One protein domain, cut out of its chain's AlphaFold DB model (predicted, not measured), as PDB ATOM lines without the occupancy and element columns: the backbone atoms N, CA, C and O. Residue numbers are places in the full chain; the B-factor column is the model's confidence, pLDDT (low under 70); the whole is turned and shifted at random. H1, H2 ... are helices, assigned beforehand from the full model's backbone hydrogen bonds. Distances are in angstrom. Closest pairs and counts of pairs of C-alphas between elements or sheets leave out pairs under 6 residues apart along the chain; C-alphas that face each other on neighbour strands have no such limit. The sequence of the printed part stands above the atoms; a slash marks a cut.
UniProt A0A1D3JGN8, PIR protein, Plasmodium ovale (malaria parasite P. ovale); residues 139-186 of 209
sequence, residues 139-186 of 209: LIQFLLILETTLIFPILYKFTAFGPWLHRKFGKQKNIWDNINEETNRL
ATOM      1  N   LEU A 139      13.650 -10.542  68.703       85.25
ATOM      2  CA  LEU A 139      12.417 -11.248  68.356       85.25
ATOM      3  C   LEU A 139      11.646 -11.706  69.597       85.25
ATOM      4  O   LEU A 139      10.448 -11.456  69.678       85.25
ATOM      5  N   ILE A 140      12.311 -12.316  70.582       86.31
ATOM      6  CA  ILE A 140      11.676 -12.729  71.844       86.31
ATOM      7  C   ILE A 140      11.092 -11.511  72.568       86.31
ATOM      8  O   ILE A 140       9.939 -11.538  72.998       86.31
ATOM      9  N   GLN A 141      11.848 -10.416  72.647       88.19
ATOM     10  CA  GLN A 141      11.398  -9.187  73.287       88.19
ATOM     11  C   GLN A 141      10.191  -8.579  72.553       88.19
ATOM     12  O   GLN A 141       9.217  -8.181  73.192       88.19
ATOM     13  N   PHE A 142      10.211  -8.555  71.217       90.12
ATOM     14  CA  PHE A 142       9.084  -8.101  70.403       90.12
ATOM     15  C   PHE A 142       7.842  -8.982  70.581       90.12
ATOM     16  O   PHE A 142       6.739  -8.447  70.680       90.12
ATOM     17  N   LEU A 143       7.998 -10.305  70.674       90.94
ATOM     18  CA  LEU A 143       6.888 -11.234  70.906       90.94
ATOM     19  C   LEU A 143       6.227 -10.996  72.271       90.94
ATOM     20  O   LEU A 143       5.005 -10.881  72.343       90.94
ATOM     21  N   LEU A 144       7.019 -10.807  73.331       90.44
ATOM     22  CA  LEU A 144       6.503 -10.477  74.667       90.44
ATOM     23  C   LEU A 144       5.760  -9.128  74.685       90.44
ATOM     24  O   LEU A 144       4.719  -8.983  75.332       90.44
ATOM     25  N   ILE A 145       6.259  -8.129  73.950       92.50
ATOM     26  CA  ILE A 145       5.590  -6.826  73.816       92.50
ATOM     27  C   ILE A 145       4.262  -6.969  73.052       92.50
ATOM     28  O   ILE A 145       3.259  -6.369  73.442       92.50
ATOM     29  N   LEU A 146       4.209  -7.782  71.994       89.38
ATOM     30  CA  LEU A 146       2.977  -8.030  71.235       89.38
ATOM     31  C   LEU A 146       1.914  -8.741  72.082       89.38
ATOM     32  O   LEU A 146       0.761  -8.306  72.109       89.38
ATOM     33  N   GLU A 147       2.303  -9.787  72.815       87.88
ATOM     34  CA  GLU A 147       1.400 -10.523  73.706       87.88
ATOM     35  C   GLU A 147       0.816  -9.617  74.787       87.88
ATOM     36  O   GLU A 147      -0.400  -9.574  74.998       87.88
ATOM     37  N   THR A 148       1.668  -8.828  75.437       87.50
ATOM     38  CA  THR A 148       1.216  -7.898  76.469       87.50
ATOM     39  C   THR A 148       0.274  -6.837  75.897       87.50
ATOM     40  O   THR A 148      -0.777  -6.582  76.487       87.50
ATOM     41  N   THR A 149       0.564  -6.287  74.714       88.19
ATOM     42  CA  THR A 149      -0.285  -5.276  74.054       88.19
ATOM     43  C   THR A 149      -1.681  -5.806  73.708       88.19
ATOM     44  O   THR A 149      -2.641  -5.042  73.753       88.19
ATOM     45  N   LEU A 150      -1.830  -7.098  73.406       83.62
ATOM     46  CA  LEU A 150      -3.135  -7.721  73.144       83.62
ATOM     47  C   LEU A 150      -3.904  -8.044  74.432       83.62
ATOM     48  O   LEU A 150      -5.123  -7.873  74.492       83.62
ATOM     49  N   ILE A 151      -3.199  -8.477  75.477       88.19
ATOM     50  CA  ILE A 151      -3.804  -8.875  76.753       88.19
ATOM     51  C   ILE A 151      -4.253  -7.648  77.567       88.19
ATOM     52  O   ILE A 151      -5.357  -7.645  78.117       88.19
ATOM     53  N   PHE A 152      -3.454  -6.577  77.618       83.31
ATOM     54  CA  PHE A 152      -3.756  -5.359  78.386       83.31
ATOM     55  C   PHE A 152      -5.134  -4.717  78.100       83.31
ATOM     56  O   PHE A 152      -5.847  -4.436  79.067       83.31
ATOM     57  N   PRO A 153      -5.571  -4.484  76.845       83.94
ATOM     58  CA  PRO A 153      -6.874  -3.876  76.555       83.94
ATOM     59  C   PRO A 153      -8.050  -4.796  76.905       83.94
ATOM     60  O   PRO A 153      -9.100  -4.317  77.341       83.94
ATOM     61  N   ILE A 154      -7.876  -6.114  76.773       83.31
ATOM     62  CA  ILE A 154      -8.876  -7.100  77.198       83.31
ATOM     63  C   ILE A 154      -9.010  -7.049  78.722       83.31
ATOM     64  O   ILE A 154     -10.114  -6.889  79.239       83.31
ATOM     65  N   LEU A 155      -7.896  -7.076  79.457       80.31
ATOM     66  CA  LEU A 155      -7.925  -6.931  80.911       80.31
ATOM     67  C   LEU A 155      -8.532  -5.586  81.333       80.31
ATOM     68  O   LEU A 155      -9.376  -5.558  82.226       80.31
ATOM     69  N   TYR A 156      -8.189  -4.486  80.661       77.69
ATOM     70  CA  TYR A 156      -8.756  -3.163  80.936       77.69
ATOM     71  C   TYR A 156     -10.287  -3.133  80.800       77.69
ATOM     72  O   TYR A 156     -10.959  -2.503  81.614       77.69
ATOM     73  N   LYS A 157     -10.852  -3.822  79.802       79.62
ATOM     74  CA  LYS A 157     -12.301  -3.829  79.553       79.62
ATOM     75  C   LYS A 157     -13.064  -4.863  80.387       79.62
ATOM     76  O   LYS A 157     -14.211  -4.608  80.749       79.62
ATOM     77  N   PHE A 158     -12.462  -6.017  80.671       78.19
ATOM     78  CA  PHE A 158     -13.168  -7.187  81.215       78.19
ATOM     79  C   PHE A 158     -12.824  -7.532  82.667       78.19
ATOM     80  O   PHE A 158     -13.433  -8.433  83.236       78.19
ATOM     81  N   THR A 159     -11.889  -6.820  83.299       79.00
ATOM     82  CA  THR A 159     -11.569  -7.018  84.721       79.00
ATOM     83  C   THR A 159     -11.810  -5.747  85.536       79.00
ATOM     84  O   THR A 159     -11.811  -4.633  85.010       79.00
ATOM     85  N   ALA A 160     -11.951  -5.893  86.859       71.12
ATOM     86  CA  ALA A 160     -12.050  -4.768  87.803       71.12
ATOM     87  C   ALA A 160     -10.823  -3.823  87.771       71.12
ATOM     88  O   ALA A 160     -10.833  -2.752  88.383       71.12
ATOM     89  N   PHE A 161      -9.777  -4.207  87.032       69.62
ATOM     90  CA  PHE A 161      -8.561  -3.443  86.803       69.62
ATOM     91  C   PHE A 161      -8.808  -2.150  86.011       69.62
ATOM     92  O   PHE A 161      -8.172  -1.144  86.313       69.62
ATOM     93  N   GLY A 162      -9.755  -2.126  85.065       72.12
ATOM     94  CA  GLY A 162     -10.110  -0.918  84.306       72.12
ATOM     95  C   GLY A 162     -10.631   0.220  85.193       72.12
ATOM     96  O   GLY A 162     -10.001   1.280  85.254       72.12
ATOM     97  N   PRO A 163     -11.719   0.006  85.961       75.19
ATOM     98  CA  PRO A 163     -12.215   0.984  86.931       75.19
ATOM     99  C   PRO A 163     -11.189   1.342  88.017       75.19
ATOM    100  O   PRO A 163     -11.101   2.501  88.427       75.19
ATOM    101  N   TRP A 164     -10.376   0.378  88.469       74.38
ATOM    102  CA  TRP A 164      -9.306   0.617  89.443       74.38
ATOM    103  C   TRP A 164      -8.195   1.530  88.890       74.38
ATOM    104  O   TRP A 164      -7.809   2.489  89.567       74.38
ATOM    105  N   LEU A 165      -7.733   1.299  87.653       72.75
ATOM    106  CA  LEU A 165      -6.769   2.155  86.949       72.75
ATOM    107  C   LEU A 165      -7.354   3.544  86.700       72.75
ATOM    108  O   LEU A 165      -6.704   4.542  87.007       72.75
ATOM    109  N   HIS A 166      -8.592   3.629  86.208       70.19
ATOM    110  CA  HIS A 166      -9.253   4.907  85.947       70.19
ATOM    111  C   HIS A 166      -9.410   5.735  87.230       70.19
ATOM    112  O   HIS A 166      -9.136   6.932  87.231       70.19
ATOM    113  N   ARG A 167      -9.737   5.098  88.365       71.00
ATOM    114  CA  ARG A 167      -9.762   5.762  89.679       71.00
ATOM    115  C   ARG A 167      -8.376   6.250  90.110       71.00
ATOM    116  O   ARG A 167      -8.271   7.302  90.735       71.00
ATOM    117  N   LYS A 168      -7.314   5.498  89.812       69.94
ATOM    118  CA  LYS A 168      -5.932   5.863  90.157       69.94
ATOM    119  C   LYS A 168      -5.426   7.042  89.317       69.94
ATOM    120  O   LYS A 168      -4.862   7.973  89.883       69.94
ATOM    121  N   PHE A 169      -5.677   7.041  88.009       67.69
ATOM    122  CA  PHE A 169      -5.301   8.143  87.116       67.69
ATOM    123  C   PHE A 169      -6.216   9.363  87.247       67.69
ATOM    124  O   PHE A 169      -5.733  10.490  87.191       67.69
ATOM    125  N   GLY A 170      -7.506   9.174  87.527       64.62
ATOM    126  CA  GLY A 170      -8.429  10.268  87.838       64.62
ATOM    127  C   GLY A 170      -7.991  11.073  89.067       64.62
ATOM    128  O   GLY A 170      -8.101  12.293  89.074       64.62
ATOM    129  N   LYS A 171      -7.379  10.418  90.068       60.78
ATOM    130  CA  LYS A 171      -6.749  11.120  91.201       60.78
ATOM    131  C   LYS A 171      -5.563  11.995  90.782       60.78
ATOM    132  O   LYS A 171      -5.379  13.046  91.379       60.78
ATOM    133  N   GLN A 172      -4.780  11.593  89.778       61.09
ATOM    134  CA  GLN A 172      -3.687  12.421  89.250       61.09
ATOM    135  C   GLN A 172      -4.196  13.559  88.357       61.09
ATOM    136  O   GLN A 172      -3.649  14.656  88.417       61.09
ATOM    137  N   LYS A 173      -5.275  13.338  87.595       61.53
ATOM    138  CA  LYS A 173      -5.931  14.384  86.798       61.53
ATOM    139  C   LYS A 173      -6.432  15.535  87.677       61.53
ATOM    140  O   LYS A 173      -6.105  16.678  87.399       61.53
ATOM    141  N   ASN A 174      -7.093  15.225  88.795       63.41
ATOM    142  CA  ASN A 174      -7.540  16.243  89.753       63.41
ATOM    143  C   ASN A 174      -6.375  17.043  90.363       63.41
ATOM    144  O   ASN A 174      -6.545  18.214  90.671       63.41
ATOM    145  N   ILE A 175      -5.194  16.433  90.539       66.94
ATOM    146  CA  ILE A 175      -3.990  17.140  91.014       66.94
ATOM    147  C   ILE A 175      -3.472  18.102  89.935       66.94
ATOM    148  O   ILE A 175      -3.127  19.236  90.249       66.94
ATOM    149  N   TRP A 176      -3.445  17.676  88.670       63.97
ATOM    150  CA  TRP A 176      -2.985  18.506  87.553       63.97
ATOM    151  C   TRP A 176      -3.945  19.664  87.252       63.97
ATOM    152  O   TRP A 176      -3.496  20.789  87.052       63.97
ATOM    153  N   ASP A 177      -5.256  19.413  87.308       69.25
ATOM    154  CA  ASP A 177      -6.293  20.440  87.163       69.25
ATOM    155  C   ASP A 177      -6.171  21.506  88.273       69.25
ATOM    156  O   ASP A 177      -6.265  22.698  87.987       69.25
ATOM    157  N   ASN A 178      -5.853  21.099  89.510       67.88
ATOM    158  CA  ASN A 178      -5.640  22.013  90.639       67.88
ATOM    159  C   ASN A 178      -4.354  22.854  90.482       67.88
ATOM    160  O   ASN A 178      -4.365  24.052  90.753       67.88
ATOM    161  N   ILE A 179      -3.262  22.258  89.980       72.75
ATOM    162  CA  ILE A 179      -2.012  22.977  89.660       72.75
ATOM    163  C   ILE A 179      -2.240  23.982  88.523       72.75
ATOM    164  O   ILE A 179      -1.719  25.097  88.560       72.75
ATOM    165  N   ASN A 180      -3.016  23.606  87.507       69.81
ATOM    166  CA  ASN A 180      -3.308  24.476  86.372       69.81
ATOM    167  C   ASN A 180      -4.243  25.632  86.773       69.81
ATOM    168  O   ASN A 180      -4.067  26.756  86.304       69.81
ATOM    169  N   GLU A 181      -5.196  25.395  87.684       69.62
ATOM    170  CA  GLU A 181      -6.013  26.454  88.288       69.62
ATOM    171  C   GLU A 181      -5.158  27.419  89.126       69.62
ATOM    172  O   GLU A 181      -5.283  28.634  88.978       69.62
ATOM    173  N   GLU A 182      -4.247  26.903  89.955       69.75
ATOM    174  CA  GLU A 182      -3.330  27.713  90.766       69.75
ATOM    175  C   GLU A 182      -2.373  28.540  89.893       69.75
ATOM    176  O   GLU A 182      -2.209  29.742  90.106       69.75
ATOM    177  N   THR A 183      -1.841  27.941  88.826       69.62
ATOM    178  CA  THR A 183      -1.000  28.625  87.832       69.62
ATOM    179  C   THR A 183      -1.783  29.717  87.098       69.62
ATOM    180  O   THR A 183      -1.291  30.837  86.965       69.62
ATOM    181  N   ASN A 184      -3.026  29.450  86.683       64.62
ATOM    182  CA  ASN A 184      -3.886  30.464  86.067       64.62
ATOM    183  C   ASN A 184      -4.204  31.612  87.034       64.62
ATOM    184  O   ASN A 184      -4.151  32.773  86.631       64.62
ATOM    185  N   ARG A 185      -4.474  31.333  88.315       64.50
ATOM    186  CA  ARG A 185      -4.679  32.382  89.331       64.50
ATOM    187  C   ARG A 185      -3.434  33.250  89.521       64.50
ATOM    188  O   ARG A 185      -3.567  34.471  89.589       64.50
ATOM    189  N   LEU A 186      -2.243  32.652  89.551       65.19
ATOM    190  CA  LEU A 186      -0.972  33.379  89.652       65.19
ATOM    191  C   LEU A 186      -0.695  34.232  88.406       65.19
ATOM    192  O   LEU A 186      -0.299  35.390  88.527       65.19
TER     193      LEU A 186
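Overview. This is residues 139 to 186 of the 209 residues of the protein "PIR protein" of Plasmodium ovale (malaria parasite P. ovale) (UniProt A0A1D3JGN8). Two long helices, H2 and the shorter H1, meet at their ends as an L. Residues 167 to 186 of H2 and 139 to 151 of H1 stick out freely from the corner. The printed part has 48 residues with two named helices, H1 then H2, and no named strand: all helix. It is extended, with a radius of gyration of the C-alphas of 16.9 A, and flat, spanning 51 by 27 by 9 A.

Arrangement. H2, residues 161 to 186, and H1, residues 139 to 158, only just touch, with 3 pairs of C-alphas within 8 A, and only at the corner by their tight link. H2 touches H1 with residues 161 to 162 alone, and H1 touches H2 with residues 155 to 156 alone; the closest C-alphas of the two helices, those of Gly 162 and Tyr 156, are 4.3 A apart. Their lines are about perpendicular, at 87 degrees. O i to N i+4 pairs are within hydrogen-bond range in 21 of 22 cases in H2 and 14 of 16 in H1.

Along the chain. H2 measures 37.7 A from C-alpha 161 to C-alpha 186 at (-0.972, 33.379, 89.652). H1 measures 28.9 A, from C-alpha 139 at (12.417, -11.248, 68.356) to C-alpha 158.

Size, cuts and confidence. The two C-alphas farthest apart, of Leu 139 and Arg 185, are 51.3 A apart. The printed part has no cut. Model confidence is under 70 at residues 161, 168 to 178 and 180 to 186.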